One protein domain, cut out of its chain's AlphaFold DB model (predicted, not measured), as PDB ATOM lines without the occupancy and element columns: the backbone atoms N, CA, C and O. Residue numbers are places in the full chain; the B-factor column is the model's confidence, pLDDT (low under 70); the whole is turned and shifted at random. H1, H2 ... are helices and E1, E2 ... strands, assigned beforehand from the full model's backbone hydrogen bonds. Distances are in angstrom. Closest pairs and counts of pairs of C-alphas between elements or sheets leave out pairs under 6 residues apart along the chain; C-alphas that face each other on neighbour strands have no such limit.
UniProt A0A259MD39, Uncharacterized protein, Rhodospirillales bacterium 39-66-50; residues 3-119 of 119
ATOM      1  N   ARG A   3     129.014 107.227 123.236       89.56
ATOM      2  CA  ARG A   3     130.094 107.877 122.485       89.56
ATOM      3  C   ARG A   3     130.221 107.202 121.126       89.56
ATOM      4  O   ARG A   3     130.430 105.995 121.086       89.56
ATOM      5  N   HIS A   4     130.159 107.993 120.065       89.38
ATOM      6  CA  HIS A   4     130.215 107.539 118.679       89.38
ATOM      7  C   HIS A   4     131.325 108.269 117.923       89.38
ATOM      8  O   HIS A   4     131.812 109.327 118.340       89.38
ATOM      9  N   THR A   5     131.736 107.685 116.803       91.06
ATOM     10  CA  THR A   5     132.729 108.263 115.897       91.06
ATOM     11  C   THR A   5     132.201 108.262 114.477       91.06
ATOM     12  O   THR A   5     131.583 107.287 114.053       91.06
ATOM     13  N   ILE A   6     132.469 109.332 113.739       90.94
ATOM     14  CA  ILE A   6     132.151 109.446 112.320       90.94
ATOM     15  C   ILE A   6     133.387 109.908 111.557       90.94
ATOM     16  O   ILE A   6     134.054 110.863 111.959       90.94
ATOM     17  N   ASP A   7     133.687 109.209 110.468       91.25
ATOM     18  CA  ASP A   7     134.782 109.545 109.566       91.25
ATOM     19  C   ASP A   7     134.179 110.299 108.378       91.25
ATOM     20  O   ASP A   7     133.295 109.783 107.692       91.25
ATOM     21  N   THR A   8     134.618 111.536 108.161       86.88
ATOM     22  CA  THR A   8     134.100 112.414 107.106       86.88
ATOM     23  C   THR A   8     135.232 113.194 106.452       86.88
ATOM     24  O   THR A   8     136.275 113.418 107.063       86.88
ATOM     25  N   CYS A   9     135.038 113.598 105.199       86.00
ATOM     26  CA  CYS A   9     135.997 114.401 104.453       86.00
ATOM     27  C   CYS A   9     135.460 115.831 104.363       86.00
ATOM     28  O   CYS A   9     134.427 116.061 103.731       86.00
ATOM     29  N   LEU A  10     136.119 116.780 105.034       83.25
ATOM     30  CA  LEU A  10     135.668 118.172 105.093       83.25
ATOM     31  C   LEU A  10     136.595 119.089 104.301       83.25
ATOM     32  O   LEU A  10     137.821 119.003 104.398       83.25
ATOM     33  N   GLY A  11     135.993 120.021 103.563       74.94
ATOM     34  CA  GLY A  11     136.712 121.120 102.928       74.94
ATOM     35  C   GLY A  11     137.297 122.068 103.977       74.94
ATOM     36  O   GLY A  11     136.584 122.608 104.820       74.94
ATOM     37  N   MET A  12     138.606 122.278 103.913       69.62
ATOM     38  CA  MET A  12     139.388 123.106 104.819       69.62
ATOM     39  C   MET A  12     139.895 124.349 104.086       69.62
ATOM     40  O   MET A  12     140.793 124.284 103.250       69.62
ATOM     41  N   GLY A  13     139.369 125.516 104.454       60.84
ATOM     42  CA  GLY A  13     139.867 126.796 103.954       60.84
ATOM     43  C   GLY A  13     139.224 127.249 102.645       60.84
ATOM     44  O   GLY A  13     138.008 127.170 102.487       60.84
ATOM     45  N   ASP A  14     140.029 127.836 101.758       52.88
ATOM     46  CA  ASP A  14     139.532 128.482 100.542       52.88
ATOM     47  C   ASP A  14     138.962 127.432  99.565       52.88
ATOM     48  O   ASP A  14     139.699 126.519  99.169       52.88
ATOM     49  N   PRO A  15     137.686 127.539  99.148       52.38
ATOM     50  CA  PRO A  15     137.095 126.639  98.160       52.38
ATOM     51  C   PRO A  15     137.853 126.629  96.822       52.38
ATOM     52  O   PRO A  15     137.783 125.632  96.105       52.38
ATOM     53  N   ASP A  16     138.628 127.675  96.506       54.19
ATOM     54  CA  ASP A  16     139.475 127.719  95.310       54.19
ATOM     55  C   ASP A  16     140.774 126.901  95.458       54.19
ATOM     56  O   ASP A  16     141.382 126.512  94.458       54.19
ATOM     57  N   LEU A  17     141.212 126.614  96.691       54.22
ATOM     58  CA  LEU A  17     142.392 125.785  96.974       54.22
ATOM     59  C   LEU A  17     142.060 124.290  97.069       54.22
ATOM     60  O   LEU A  17     142.974 123.474  96.953       54.22
ATOM     61  N   GLY A  18     140.783 123.932  97.256       51.12
ATOM     62  CA  GLY A  18     140.311 122.543  97.247       51.12
ATOM     63  C   GLY A  18     140.992 121.645  98.284       51.12
ATOM     64  O   GLY A  18     141.149 120.450  98.049       51.12
ATOM     65  N   ALA A  19     141.467 122.211  99.396       65.81
ATOM     66  CA  ALA A  19     142.112 121.429 100.437       65.81
ATOM     67  C   ALA A  19     141.037 120.683 101.234       65.81
ATOM     68  O   ALA A  19     140.356 121.269 102.063       65.81
ATOM     69  N   GLU A  20     140.863 119.398 100.961       78.56
ATOM     70  CA  GLU A  20     139.997 118.507 101.734       78.56
ATOM     71  C   GLU A  20     140.833 117.781 102.797       78.56
ATOM     72  O   GLU A  20     141.996 117.438 102.563       78.56
ATOM     73  N   ALA A  21     140.265 117.575 103.984       78.88
ATOM     74  CA  ALA A  21     140.884 116.793 105.045       78.88
ATOM     75  C   ALA A  21     139.926 115.715 105.541       78.88
ATOM     76  O   ALA A  21     138.787 115.999 105.914       78.88
ATOM     77  N   ASP A  22     140.433 114.488 105.613       87.50
ATOM     78  CA  ASP A  22     139.742 113.405 106.297       87.50
ATOM     79  C   ASP A  22     139.825 113.634 107.809       87.50
ATOM     80  O   ASP A  22     140.904 113.843 108.375       87.50
ATOM     81  N   LEU A  23     138.675 113.602 108.470       88.06
ATOM     82  CA  LEU A  23     138.523 113.858 109.892       88.06
ATOM     83  C   LEU A  23     137.697 112.758 110.541       88.06
ATOM     84  O   LEU A  23     136.607 112.417 110.088       88.06
ATOM     85  N   ARG A  24     138.209 112.250 111.659       91.38
ATOM     86  CA  ARG A  24     137.460 111.424 112.597       91.38
ATOM     87  C   ARG A  24     136.887 112.314 113.681       91.38
ATOM     88  O   ARG A  24     137.617 112.803 114.545       91.38
ATOM     89  N   ILE A  25     135.579 112.510 113.648       91.38
ATOM     90  CA  ILE A  25     134.841 113.297 114.629       91.38
ATOM     91  C   ILE A  25     134.311 112.354 115.697       91.38
ATOM     92  O   ILE A  25     133.619 111.382 115.405       91.38
ATOM     93  N   THR A  26     134.631 112.642 116.952       92.25
ATOM     94  CA  THR A  26     134.044 111.964 118.103       92.25
ATOM     95  C   THR A  26     132.963 112.842 118.711       92.25
ATOM     96  O   THR A  26     133.216 114.004 119.034       92.25
ATOM     97  N   TYR A  27     131.786 112.265 118.919       92.00
ATOM     98  CA  TYR A  27     130.650 112.939 119.529       92.00
ATOM     99  C   TYR A  27     129.949 112.031 120.535       92.00
ATOM    100  O   TYR A  27     130.128 110.808 120.555       92.00
ATOM    101  N   THR A  28     129.160 112.643 121.401       91.25
ATOM    102  CA  THR A  28     128.249 111.951 122.301       91.25
ATOM    103  C   THR A  28     126.821 112.148 121.841       91.25
ATOM    104  O   THR A  28     126.422 113.262 121.522       91.25
ATOM    105  N   PHE A  29     126.063 111.057 121.832       89.31
ATOM    106  CA  PHE A  29     124.652 111.036 121.482       89.31
ATOM    107  C   PHE A  29     123.821 110.673 122.709       89.31
ATOM    108  O   PHE A  29     124.119 109.718 123.443       89.31
ATOM    109  N   LEU A  30     122.767 111.439 122.947       86.81
ATOM    110  CA  LEU A  30     121.716 111.097 123.886       86.81
ATOM    111  C   LEU A  30     120.405 111.002 123.099       86.81
ATOM    112  O   LEU A  30     119.914 112.035 122.643       86.81
ATOM    113  N   PRO A  31     119.832 109.791 122.946       79.38
ATOM    114  CA  PRO A  31     118.538 109.665 122.304       79.38
ATOM    115  C   PRO A  31     117.494 110.410 123.130       79.38
ATOM    116  O   PRO A  31     117.419 110.254 124.356       79.38
ATOM    117  N   GLY A  32     116.682 111.191 122.434       75.88
ATOM    118  CA  GLY A  32     115.517 111.849 122.976       75.88
ATOM    119  C   GLY A  32     114.491 110.843 123.492       75.88
ATOM    120  O   GLY A  32     114.565 109.629 123.272       75.88
ATOM    121  N   SER A  33     113.490 111.355 124.202       71.94
ATOM    122  CA  SER A  33     112.375 110.545 124.681       71.94
ATOM    123  C   SER A  33     111.106 110.923 123.917       71.94
ATOM    124  O   SER A  33     110.830 112.112 123.741       71.94
ATOM    125  N   PRO A  34     110.325 109.948 123.416       65.44
ATOM    126  CA  PRO A  34     109.066 110.258 122.757       65.44
ATOM    127  C   PRO A  34     108.109 110.905 123.759       65.44
ATOM    128  O   PRO A  34     108.128 110.569 124.942       65.44
ATOM    129  N   ALA A  35     107.233 111.788 123.275       62.69
ATOM    130  CA  ALA A  35     106.202 112.387 124.115       62.69
ATOM    131  C   ALA A  35     105.365 111.282 124.770       62.69
ATOM    132  O   ALA A  35     104.687 110.501 124.091       62.69
ATOM    133  N   THR A  36     105.403 111.210 126.094       62.25
ATOM    134  CA  THR A  36     104.570 110.286 126.852       62.25
ATOM    135  C   THR A  36     103.166 110.872 126.883       62.25
ATOM    136  O   THR A  36     102.958 111.969 127.395       62.25
ATOM    137  N   GLY A  37     102.183 110.172 126.307       56.25
ATOM    138  CA  GLY A  37     100.787 110.620 126.327       56.25
ATOM    139  C   GLY A  37     100.267 110.848 127.757       56.25
ATOM    140  O   GLY A  37     100.859 110.341 128.714       56.25
ATOM    141  N   PRO A  38      99.158 111.594 127.937       57.03
ATOM    142  CA  PRO A  38      98.597 111.822 129.262       57.03
ATOM    143  C   PRO A  38      98.292 110.479 129.924       57.03
ATOM    144  O   PRO A  38      97.483 109.690 129.434       57.03
ATOM    145  N   THR A  39      98.962 110.212 131.039       60.88
ATOM    146  CA  THR A  39      98.601 109.095 131.907       60.88
ATOM    147  C   THR A  39      97.507 109.566 132.854       60.88
ATOM    148  O   THR A  39      97.339 110.759 133.094       60.88
ATOM    149  N   TYR A  40      96.748 108.631 133.427       54.72
ATOM    150  CA  TYR A  40      95.615 108.933 134.314       54.72
ATOM    151  C   TYR A  40      95.974 109.852 135.508       54.72
ATOM    152  O   TYR A  40      95.081 110.414 136.136       54.72
ATOM    153  N   ALA A  41      97.268 109.999 135.825       61.03
ATOM    154  CA  ALA A  41      97.796 110.780 136.943       61.03
ATOM    155  C   ALA A  41      98.650 112.002 136.541       61.03
ATOM    156  O   ALA A  41      99.009 112.780 137.421       61.03
ATOM    157  N   SER A  42      98.988 112.194 135.259       58.03
ATOM    158  CA  SER A  42      99.833 113.312 134.821       58.03
ATOM    159  C   SER A  42      99.524 113.722 133.380       58.03
ATOM    160  O   SER A  42      99.448 112.876 132.485       58.03
ATOM    161  N   GLY A  43      99.355 115.032 133.159       58.44
ATOM    162  CA  GLY A  43      99.356 115.618 131.819       58.44
ATOM    163  C   GLY A  43     100.726 115.359 131.208       58.44
ATOM    164  O   GLY A  43     101.715 115.814 131.765       58.44
ATOM    165  N   GLY A  44     100.759 114.543 130.158       59.31
ATOM    166  CA  GLY A  44     101.967 113.923 129.616       59.31
ATOM    167  C   GLY A  44     103.163 114.859 129.416       59.31
ATOM    168  O   GLY A  44     103.013 116.072 129.280       59.31
ATOM    169  N   GLU A  45     104.356 114.275 129.379       66.12
ATOM    170  CA  GLU A  45     105.602 115.008 129.150       66.12
ATOM    171  C   GLU A  45     105.824 115.234 127.646       66.12
ATOM    172  O   GLU A  45     105.480 114.395 126.809       66.12
ATOM    173  N   GLN A  46     106.367 116.402 127.293       64.69
ATOM    174  CA  GLN A  46     106.750 116.697 125.912       64.69
ATOM    175  C   GLN A  46     107.899 115.786 125.474       64.69
ATOM    176  O   GLN A  46     108.693 115.344 126.303       64.69
ATOM    177  N   ALA A  47     107.995 115.529 124.168       70.06
ATOM    178  CA  ALA A  47     109.128 114.798 123.618       70.06
ATOM    179  C   ALA A  47     110.428 115.556 123.915       70.06
ATOM    180  O   ALA A  47     110.497 116.767 123.689       70.06
ATOM    181  N   SER A  48     111.444 114.851 124.406       75.94
ATOM    182  CA  SER A  48     112.802 115.394 124.471       75.94
ATOM    183  C   SER A  48     113.452 115.218 123.097       75.94
ATOM    184  O   SER A  48     113.356 114.114 122.558       75.94
ATOM    185  N   PRO A  49     114.065 116.263 122.516       77.94
ATOM    186  CA  PRO A  49     114.813 116.122 121.272       77.94
ATOM    187  C   PRO A  49     116.054 115.245 121.480       77.94
ATOM    188  O   PRO A  49     116.505 115.060 122.610       77.94
ATOM    189  N   ASP A  50     116.592 114.717 120.385       82.00
ATOM    190  CA  ASP A  50     117.900 114.067 120.389       82.00
ATOM    191  C   ASP A  50     118.998 115.111 120.639       82.00
ATOM    192  O   ASP A  50     118.970 116.203 120.066       82.00
ATOM    193  N   GLU A  51     119.966 114.783 121.494       85.69
ATOM    194  CA  GLU A  51     121.076 115.679 121.824       85.69
ATOM    195  C   GLU A  51     122.392 115.099 121.297       85.69
ATOM    196  O   GLU A  51     122.754 113.954 121.587       85.69
ATOM    197  N   ILE A  52     123.115 115.911 120.523       87.06
ATOM    198  CA  ILE A  52     124.465 115.618 120.040       87.06
ATOM    199  C   ILE A  52     125.415 116.658 120.619       87.06
ATOM    200  O   ILE A  52     125.204 117.858 120.455       87.06
ATOM    201  N   GLU A  53     126.487 116.188 121.247       89.56
ATOM    202  CA  GLU A  53     127.568 117.036 121.743       89.56
ATOM    203  C   GLU A  53     128.895 116.631 121.097       89.56
ATOM    204  O   GLU A  53     129.270 115.455 121.085       89.56
ATOM    205  N   PHE A  54     129.622 117.611 120.564       91.19
ATOM    206  CA  PHE A  54     130.970 117.413 120.044       91.19
ATOM    207  C   PHE A  54     131.958 117.132 121.188       91.19
ATOM    208  O   PHE A  54     131.919 117.792 122.225       91.19
ATOM    209  N   VAL A  55     132.870 116.173 120.996       91.88
ATOM    210  CA  VAL A  55     133.896 115.818 121.995       91.88
ATOM    211  C   VAL A  55     135.298 116.189 121.520       91.88
ATOM    212  O   VAL A  55     136.055 116.810 122.262       91.88
ATOM    213  N   SER A  56     135.680 115.744 120.322       90.69
ATOM    214  CA  SER A  56     137.014 115.977 119.752       90.69
ATOM    215  C   SER A  56     137.057 115.560 118.289       90.69
ATOM    216  O   SER A  56     136.350 114.621 117.915       90.69
ATOM    217  N   CYS A  57     137.964 116.126 117.495       90.25
ATOM    218  CA  CYS A  57     138.287 115.583 116.177       90.25
ATOM    219  C   CYS A  57     139.769 115.209 116.045       90.25
ATOM    220  O   CYS A  57     140.627 115.709 116.768       90.25
ATOM    221  N   VAL A  58     140.077 114.294 115.127       89.75
ATOM    222  CA  VAL A  58     141.453 113.936 114.764       89.75
ATOM    223  C   VAL A  58     141.547 113.850 113.249       89.75
ATOM    224  O   VAL A  58     140.669 113.279 112.605       89.75
ATOM    225  N   GLN A  59     142.616 114.399 112.676       87.38
ATOM    226  CA  GLN A  59     142.881 114.264 111.249       87.38
ATOM    227  C   GLN A  59     143.290 112.832 110.907       87.38
ATOM    228  O   GLN A  59     144.074 112.205 111.622       87.38
ATOM    229  N   LEU A  60     142.778 112.319 109.796       85.31
ATOM    230  CA  LEU A  60     143.183 111.051 109.218       85.31
ATOM    231  C   LEU A  60     144.109 111.318 108.026       85.31
ATOM    232  O   LEU A  60     143.797 112.108 107.142       85.31
ATOM    233  N   ILE A  61     145.265 110.655 108.000       82.44
ATOM    234  CA  ILE A  61     146.178 110.628 106.849       82.44
ATOM    235  C   ILE A  61     146.410 109.160 106.500       82.44
ATOM    236  O   ILE A  61     146.816 108.375 107.359       82.44
ATOM    237  N   ASP A  62     146.100 108.768 105.261       81.88
ATOM    238  CA  ASP A  62     146.125 107.368 104.806       81.88
ATOM    239  C   ASP A  62     145.311 106.423 105.721       81.88
ATOM    240  O   ASP A  62     145.719 105.294 106.018       81.88
ATOM    241  N   GLY A  63     144.172 106.910 106.234       76.94
ATOM    242  CA  GLY A  63     143.292 106.171 107.147       76.94
ATOM    243  C   GLY A  63     143.843 105.984 108.567       76.94
ATOM    244  O   GLY A  63     143.296 105.194 109.338       76.94
ATOM    245  N   LYS A  64     144.928 106.678 108.931       84.69
ATOM    246  CA  LYS A  64     145.517 106.641 110.275       84.69
ATOM    247  C   LYS A  64     145.359 107.977 110.974       84.69
ATOM    248  O   LYS A  64     145.565 109.024 110.372       84.69
ATOM    249  N   GLU A  65     145.066 107.914 112.268       85.62
ATOM    250  CA  GLU A  65     145.018 109.083 113.143       85.62
ATOM    251  C   GLU A  65     146.375 109.785 113.156       85.62
ATOM    252  O   GLU A  65     147.393 109.221 113.565       85.62
ATOM    253  N   HIS A  66     146.372 111.023 112.682       82.12
ATOM    254  CA  HIS A  66     147.532 111.881 112.631       82.12
ATOM    255  C   HIS A  66     147.289 113.089 113.541       82.12
ATOM    256  O   HIS A  66     146.694 114.080 113.116       82.12
ATOM    257  N   PRO A  67     147.724 113.033 114.812       76.50
ATOM    258  CA  PRO A  67     147.564 114.162 115.712       76.50
ATOM    259  C   PRO A  67     148.369 115.358 115.198       76.50
ATOM    260  O   PRO A  67     149.496 115.214 114.711       76.50
ATOM    261  N   THR A  68     147.812 116.556 115.348       78.94
ATOM    262  CA  THR A  68     148.540 117.799 115.076       78.94
ATOM    263  C   THR A  68     149.783 117.851 115.962       78.94
ATOM    264  O   THR A  68     149.693 117.715 117.187       78.94
ATOM    265  N   SER A  69     150.959 118.026 115.363       71.19
ATOM    266  CA  SER A  69     152.236 117.994 116.080       71.19
ATOM    267  C   SER A  69     153.082 119.215 115.732       71.19
ATOM    268  O   SER A  69     153.073 119.689 114.601       71.19
ATOM    269  N   GLY A  70     153.815 119.751 116.713       75.81
ATOM    270  CA  GLY A  70     154.681 120.921 116.535       75.81
ATOM    271  C   GLY A  70     154.295 122.117 117.406       75.81
ATOM    272  O   GLY A  70     153.373 122.057 118.216       75.81
ATOM    273  N   VAL A  71     155.030 123.223 117.246       75.88
ATOM    274  CA  VAL A  71     154.889 124.435 118.083       75.88
ATOM    275  C   VAL A  71     153.506 125.087 117.925       75.88
ATOM    276  O   VAL A  71     152.974 125.649 118.881       75.88
ATOM    277  N   PHE A  72     152.895 124.955 116.745       80.00
ATOM    278  CA  PHE A  72     151.568 125.492 116.428       80.00
ATOM    279  C   PHE A  72     150.467 124.426 116.363       80.00
ATOM    280  O   PHE A  72     149.339 124.761 116.027       80.00
ATOM    281  N   GLY A  73     150.750 123.173 116.746       80.19
ATOM    282  CA  GLY A  73     149.767 122.086 116.634       80.19
ATOM    283  C   GLY A  73     148.461 122.372 117.384       80.19
ATOM    284  O   GLY A  73     147.390 122.023 116.915       80.19
ATOM    285  N   HIS A  74     148.517 123.110 118.496       82.00
ATOM    286  CA  HIS A  74     147.321 123.527 119.235       82.00
ATOM    287  C   HIS A  74     146.385 124.462 118.439       82.00
ATOM    288  O   HIS A  74     145.174 124.410 118.627       82.00
ATOM    289  N   LEU A  75     146.927 125.318 117.565       83.25
ATOM    290  CA  LEU A  75     146.141 126.214 116.707       83.25
ATOM    291  C   LEU A  75     145.501 125.447 115.551       83.25
ATOM    292  O   LEU A  75     144.341 125.690 115.222       83.25
ATOM    293  N   GLU A  76     146.252 124.516 114.963       83.50
ATOM    294  CA  GLU A  76     145.747 123.609 113.932       83.50
ATOM    295  C   GLU A  76     144.610 122.753 114.494       83.50
ATOM    296  O   GLU A  76     143.522 122.749 113.928       83.50
ATOM    297  N   GLN A  77     144.812 122.138 115.664       86.38
ATOM    298  CA  GLN A  77     143.792 121.338 116.339       86.38
ATOM    299  C   GLN A  77     142.551 122.163 116.668       86.38
ATOM    300  O   GLN A  77     141.443 121.738 116.377       86.38
ATOM    301  N   SER A  78     142.724 123.372 117.211       87.75
ATOM    302  CA  SER A  78     141.593 124.250 117.523       87.75
ATOM    303  C   SER A  78     140.802 124.650 116.277       87.75
ATOM    304  O   SER A  78     139.596 124.863 116.371       87.75
ATOM    305  N   SER A  79     141.467 124.784 115.128       86.38
ATOM    306  CA  SER A  79     140.804 125.101 113.860       86.38
ATOM    307  C   SER A  79     140.056 123.886 113.311       86.38
ATOM    308  O   SER A  79     138.927 124.023 112.848       86.38
ATOM    309  N   LEU A  80     140.659 122.698 113.417       86.44
ATOM    310  CA  LEU A  80     140.032 121.424 113.071       86.44
ATOM    311  C   LEU A  80     138.791 121.154 113.922       86.44
ATOM    312  O   LEU A  80     137.737 120.851 113.371       86.44
ATOM    313  N   ASP A  81     138.898 121.327 115.242       90.00
ATOM    314  CA  ASP A  81     137.786 121.133 116.170       90.00
ATOM    315  C   ASP A  81     136.625 122.070 115.827       90.00
ATOM    316  O   ASP A  81     135.487 121.621 115.755       90.00
ATOM    317  N   ALA A  82     136.905 123.339 115.514       89.00
ATOM    318  CA  ALA A  82     135.870 124.298 115.131       89.00
ATOM    319  C   ALA A  82     135.158 123.929 113.815       89.00
ATOM    320  O   ALA A  82     133.945 124.099 113.703       89.00
ATOM    321  N   ILE A  83     135.893 123.427 112.817       88.25
ATOM    322  CA  ILE A  83     135.316 122.996 111.533       88.25
ATOM    323  C   ILE A  83     134.486 121.723 111.719       88.25
ATOM    324  O   ILE A  83     133.367 121.635 111.216       88.25
ATOM    325  N   ALA A  84     135.010 120.759 112.476       89.19
ATOM    326  CA  ALA A  84     134.322 119.518 112.793       89.19
ATOM    327  C   ALA A  84     133.042 119.759 113.608       89.19
ATOM    328  O   ALA A  84     132.002 119.183 113.297       89.19
ATOM    329  N   GLU A  85     133.099 120.630 114.617       90.88
ATOM    330  CA  GLU A  85     131.939 121.032 115.413       90.88
ATOM    331  C   GLU A  85     130.889 121.731 114.541       90.88
ATOM    332  O   GLU A  85     129.714 121.371 114.590       90.88
ATOM    333  N   ALA A  86     131.302 122.675 113.688       89.31
ATOM    334  CA  ALA A  86     130.391 123.374 112.784       89.31
ATOM    335  C   ALA A  86     129.700 122.425 111.793       89.31
ATOM    336  O   ALA A  86     128.514 122.595 111.514       89.31
ATOM    337  N   TRP A  87     130.417 121.424 111.278       90.19
ATOM    338  CA  TRP A  87     129.833 120.410 110.404       90.19
ATOM    339  C   TRP A  87     128.876 119.479 111.157       90.19
ATOM    340  O   TRP A  87     127.770 119.237 110.680       90.19
ATOM    341  N   LEU A  88     129.260 119.009 112.351       89.62
ATOM    342  CA  LEU A  88     128.439 118.123 113.186       89.62
ATOM    343  C   LEU A  88     127.131 118.790 113.635       89.62
ATOM    344  O   LEU A  88     126.101 118.129 113.732       89.62
ATOM    345  N   LEU A  89     127.174 120.092 113.921       87.50
ATOM    346  CA  LEU A  89     125.996 120.890 114.266       87.50
ATOM    347  C   LEU A  89     125.231 121.397 113.031       87.50
ATOM    348  O   LEU A  89     124.155 121.975 113.180       87.50
ATOM    349  N   GLY A  90     125.779 121.210 111.829       88.00
ATOM    350  CA  GLY A  90     125.106 121.506 110.567       88.00
ATOM    351  C   GLY A  90     124.104 120.419 110.174       88.00
ATOM    352  O   GLY A  90     124.150 119.305 110.688       88.00
ATOM    353  N   ASP A  91     123.216 120.724 109.226       85.38
ATOM    354  CA  ASP A  91     122.112 119.828 108.842       85.38
ATOM    355  C   ASP A  91     122.594 118.442 108.366       85.38
ATOM    356  O   ASP A  91     122.036 117.419 108.763       85.38
ATOM    357  N   GLU A  92     123.642 118.401 107.533       87.12
ATOM    358  CA  GLU A  92     124.184 117.152 106.980       87.12
ATOM    359  C   GLU A  92     124.875 116.300 108.049       87.12
ATOM    360  O   GLU A  92     124.544 115.124 108.216       87.12
ATOM    361  N   GLY A  93     125.809 116.895 108.799       85.44
ATOM    362  CA  GLY A  93     126.561 116.179 109.826       85.44
ATOM    363  C   GLY A  93     125.679 115.734 110.987       85.44
ATOM    364  O   GLY A  93     125.839 114.617 111.479       85.44
ATOM    365  N   HIS A  94     124.699 116.555 111.373       87.44
ATOM    366  CA  HIS A  94     123.748 116.210 112.422       87.44
ATOM    367  C   HIS A  94     122.888 115.013 112.017       87.44
ATOM    368  O   HIS A  94     122.806 114.043 112.766       87.44
ATOM    369  N   ALA A  95     122.292 115.032 110.819       87.12
ATOM    370  CA  ALA A  95     121.469 113.923 110.340       87.12
ATOM    371  C   ALA A  95     122.260 112.608 110.281       87.12
ATOM    372  O   ALA A  95     121.786 111.582 110.767       87.12
ATOM    373  N   GLN A  96     123.488 112.654 109.754       88.88
ATOM    374  CA  GLN A  96     124.334 111.469 109.644       88.88
ATOM    375  C   GLN A  96     124.793 110.944 111.014       88.88
ATOM    376  O   GLN A  96     124.865 109.734 111.223       88.88
ATOM    377  N   ALA A  97     125.084 111.837 111.961       88.31
ATOM    378  CA  ALA A  97     125.431 111.461 113.327       88.31
ATOM    379  C   ALA A  97     124.246 110.827 114.075       88.31
ATOM    380  O   ALA A  97     124.426 109.824 114.761       88.31
ATOM    381  N   VAL A  98     123.031 111.362 113.909       87.12
ATOM    382  CA  VAL A  98     121.816 110.762 114.486       87.12
ATOM    383  C   VAL A  98     121.567 109.372 113.898       87.12
ATOM    384  O   VAL A  98     121.348 108.431 114.655       87.12
ATOM    385  N   GLU A  99     121.624 109.224 112.572       88.75
ATOM    386  CA  GLU A  99     121.411 107.936 111.894       88.75
ATOM    387  C   GLU A  99     122.400 106.876 112.389       88.75
ATOM    388  O   GLU A  99     121.985 105.817 112.856       88.75
ATOM    389  N   ASN A 100     123.694 107.205 112.396       87.88
ATOM    390  CA  ASN A 100     124.745 106.300 112.856       87.88
ATOM    391  C   ASN A 100     124.540 105.883 114.326       87.88
ATOM    392  O   ASN A 100     124.618 104.705 114.669       87.88
ATOM    393  N   ALA A 101     124.203 106.833 115.203       87.19
ATOM    394  CA  ALA A 101     123.977 106.531 116.612       87.19
ATOM    395  C   ALA A 101     122.713 105.682 116.854       87.19
ATOM    396  O   ALA A 101     122.693 104.845 117.761       87.19
ATOM    397  N   LEU A 102     121.656 105.874 116.059       86.88
ATOM    398  CA  LEU A 102     120.445 105.053 116.124       86.88
ATOM    399  C   LEU A 102     120.684 103.630 115.609       86.88
ATOM    400  O   LEU A 102     120.176 102.687 116.220       86.88
ATOM    401  N   ASP A 103     121.467 103.472 114.542       88.44
ATOM    402  CA  ASP A 103     121.858 102.166 114.008       88.44
ATOM    403  C   ASP A 103     122.716 101.386 115.014       88.44
ATOM    404  O   ASP A 103     122.432 100.215 115.287       88.44
ATOM    405  N   ASP A 104     123.685 102.047 115.654       85.94
ATOM    406  CA  ASP A 104     124.484 101.465 116.738       85.94
ATOM    407  C   ASP A 104     123.584 100.977 117.890       85.94
ATOM    408  O   ASP A 104     123.677  99.828 118.334       85.94
ATOM    409  N   LEU A 105     122.646 101.818 118.344       83.69
ATOM    410  CA  LEU A 105     121.691 101.468 119.401       83.69
ATOM    411  C   LEU A 105     120.759 100.316 118.998       83.69
ATOM    412  O   LEU A 105     120.395  99.487 119.838       83.69
ATOM    413  N   ALA A 106     120.329 100.259 117.737       84.31
ATOM    414  CA  ALA A 106     119.508  99.167 117.226       84.31
ATOM    415  C   ALA A 106     120.293  97.846 117.219       84.31
ATOM    416  O   ALA A 106     119.787  96.839 117.726       84.31
ATOM    417  N   GLY A 107     121.541  97.872 116.747       82.19
ATOM    418  CA  GLY A 107     122.441  96.721 116.753       82.19
ATOM    419  C   GLY A 107     122.724  96.200 118.165       82.19
ATOM    420  O   GLY A 107     122.658  94.994 118.407       82.19
ATOM    421  N   GLU A 108     122.954  97.089 119.134       81.31
ATOM    422  CA  GLU A 108     123.126  96.707 120.542       81.31
ATOM    423  C   GLU A 108     121.878  96.021 121.118       81.31
ATOM    424  O   GLU A 108     121.975  95.052 121.879       81.31
ATOM    425  N   ARG A 109     120.681  96.502 120.757       79.31
ATOM    426  CA  ARG A 109     119.411  95.914 121.211       79.31
ATOM    427  C   ARG A 109     119.170  94.533 120.623       79.31
ATOM    428  O   ARG A 109     118.682  93.665 121.350       79.31
ATOM    429  N   GLU A 110     119.502  94.335 119.352       82.75
ATOM    430  CA  GLU A 110     119.407  93.038 118.681       82.75
ATOM    431  C   GLU A 110     120.369  92.026 119.314       82.75
ATOM    432  O   GLU A 110     119.925  90.983 119.796       82.75
ATOM    433  N   GLN A 111     121.646  92.387 119.478       79.62
ATOM    434  CA  GLN A 111     122.639  91.538 120.151       79.62
ATOM    435  C   GLN A 111     122.230  91.194 121.592       79.62
ATOM    436  O   GLN A 111     122.369  90.058 122.049       79.62
ATOM    437  N   ALA A 112     121.679  92.159 122.337       78.00
ATOM    438  CA  ALA A 112     121.179  91.915 123.687       78.00
ATOM    439  C   ALA A 112     119.944  90.996 123.718       78.00
ATOM    440  O   ALA A 112     119.722  90.299 124.714       78.00
ATOM    441  N   ALA A 113     119.119  91.003 122.666       78.81
ATOM    442  CA  ALA A 113     117.992  90.089 122.521       78.81
ATOM    443  C   ALA A 113     118.468  88.664 122.202       78.81
ATOM    444  O   ALA A 113     118.001  87.729 122.854       78.81
ATOM    445  N   GLU A 114     119.439  88.506 121.298       78.88
ATOM    446  CA  GLU A 114     120.071  87.216 120.988       78.88
ATOM    447  C   GLU A 114     120.720  86.593 122.233       78.88
ATOM    448  O   GLU A 114     120.405  85.462 122.599       78.88
ATOM    449  N   MET A 115     121.509  87.366 122.989       72.62
ATOM    450  CA  MET A 115     122.132  86.887 124.232       72.62
ATOM    451  C   MET A 115     121.123  86.475 125.319       72.62
ATOM    452  O   MET A 115     121.458  85.678 126.198       72.62
ATOM    453  N   ARG A 116     119.897  87.023 125.312       69.00
ATOM    454  CA  ARG A 116     118.816  86.557 126.203       69.00
ATOM    455  C   ARG A 116     118.124  85.306 125.683       69.00
ATOM    456  O   ARG A 116     117.620  84.549 126.503       69.00
ATOM    457  N   ALA A 117     118.049  85.126 124.368       70.62
ATOM    458  CA  ALA A 117     117.440  83.957 123.748       70.62
ATOM    459  C   ALA A 117     118.319  82.700 123.889       70.62
ATOM    460  O   ALA A 117     117.782  81.601 123.994       70.62
ATOM    461  N   ASP A 118     119.642  82.872 123.966       66.94
ATOM    462  CA  ASP A 118     120.624  81.791 124.148       66.94
ATOM    463  C   ASP A 118     120.808  81.319 125.612       66.94
ATOM    464  O   ASP A 118     121.654  80.460 125.883       66.94
ATOM    465  N   ARG A 119     120.035  81.851 126.573       52.22
ATOM    466  CA  ARG A 119     120.098  81.488 128.002       52.22
ATOM    467  C   ARG A 119     118.872  80.712 128.475       52.22
ATOM    468  O   ARG A 119     119.078  79.744 129.244       52.22
TER     469      ARG A 119
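Overview. This is residues 3 to 119 of the 119 residues of an uncharacterized protein of Rhodospirillales bacterium 39-66-50 (UniProt A0A259MD39). A strongly twisted antiparallel sheet of four strands curls round helix H1, while the long helix H2 packs on the same face with its residues 93 to 104 and sticks out from the body with its residues 106 to 117. The loop between E2 and E3 makes a thin arm, whose residues 38 to 43 stand free. The printed part has 117 residues, with four named strands and two named helices in the order E1 E2 E3 E4 H1 H2 along the chain; it is mixed in class, and the sheet's order is E1 - E2 - E3 - E4. It is loose, with a radius of gyration of the C-alphas of 19.1 A, and spans 61 by 40 by 26 A.

Along the chain. Find C-alpha 3 at (130.094, 107.877, 122.485); E1 runs from there to residue 11, 24.5 A, and bends by 52 degrees at residue 7. E2, residues 20 to 30, and E3, residues 51 to 61, each measure 29.7 A. E4 is residues 64 to 66, 6.1 A. H1, residues 73 to 88, measures 22.0 A; H2, residues 91 to 117, runs 39.1 A to C-alpha 117 at (117.440, 83.957, 123.748).

Arrangement. The strands form a meander, each the antiparallel neighbour of the one before; look for N 6 and O 25 at 2.9 A, N 26 and O 56 at 2.8 A, and N 66 and O 59 at 2.8 A. H1 and H2 are on one face, making two layers. The closest C-alphas of E3 and H1, Cys 57 and Asp 81, are 5.6 A apart. H2 has a height over the sheet of 11.5 A. H1 and H2 touch only at the corner, Leu 88 to His 94 at 5.1 A between C-alphas, about perpendicular at 80 degrees. In both helices every O i to N i+4 pair is within hydrogen-bond range.

Size, cuts and confidence. The farthest C-alphas, Tyr 40 and Val 71, are 63.4 A apart. The printed part has no cut; E2 to E3 is the long link. Confidence is under 70 at residues 12 to 19, 34 to 46, 116 and 118 to 119.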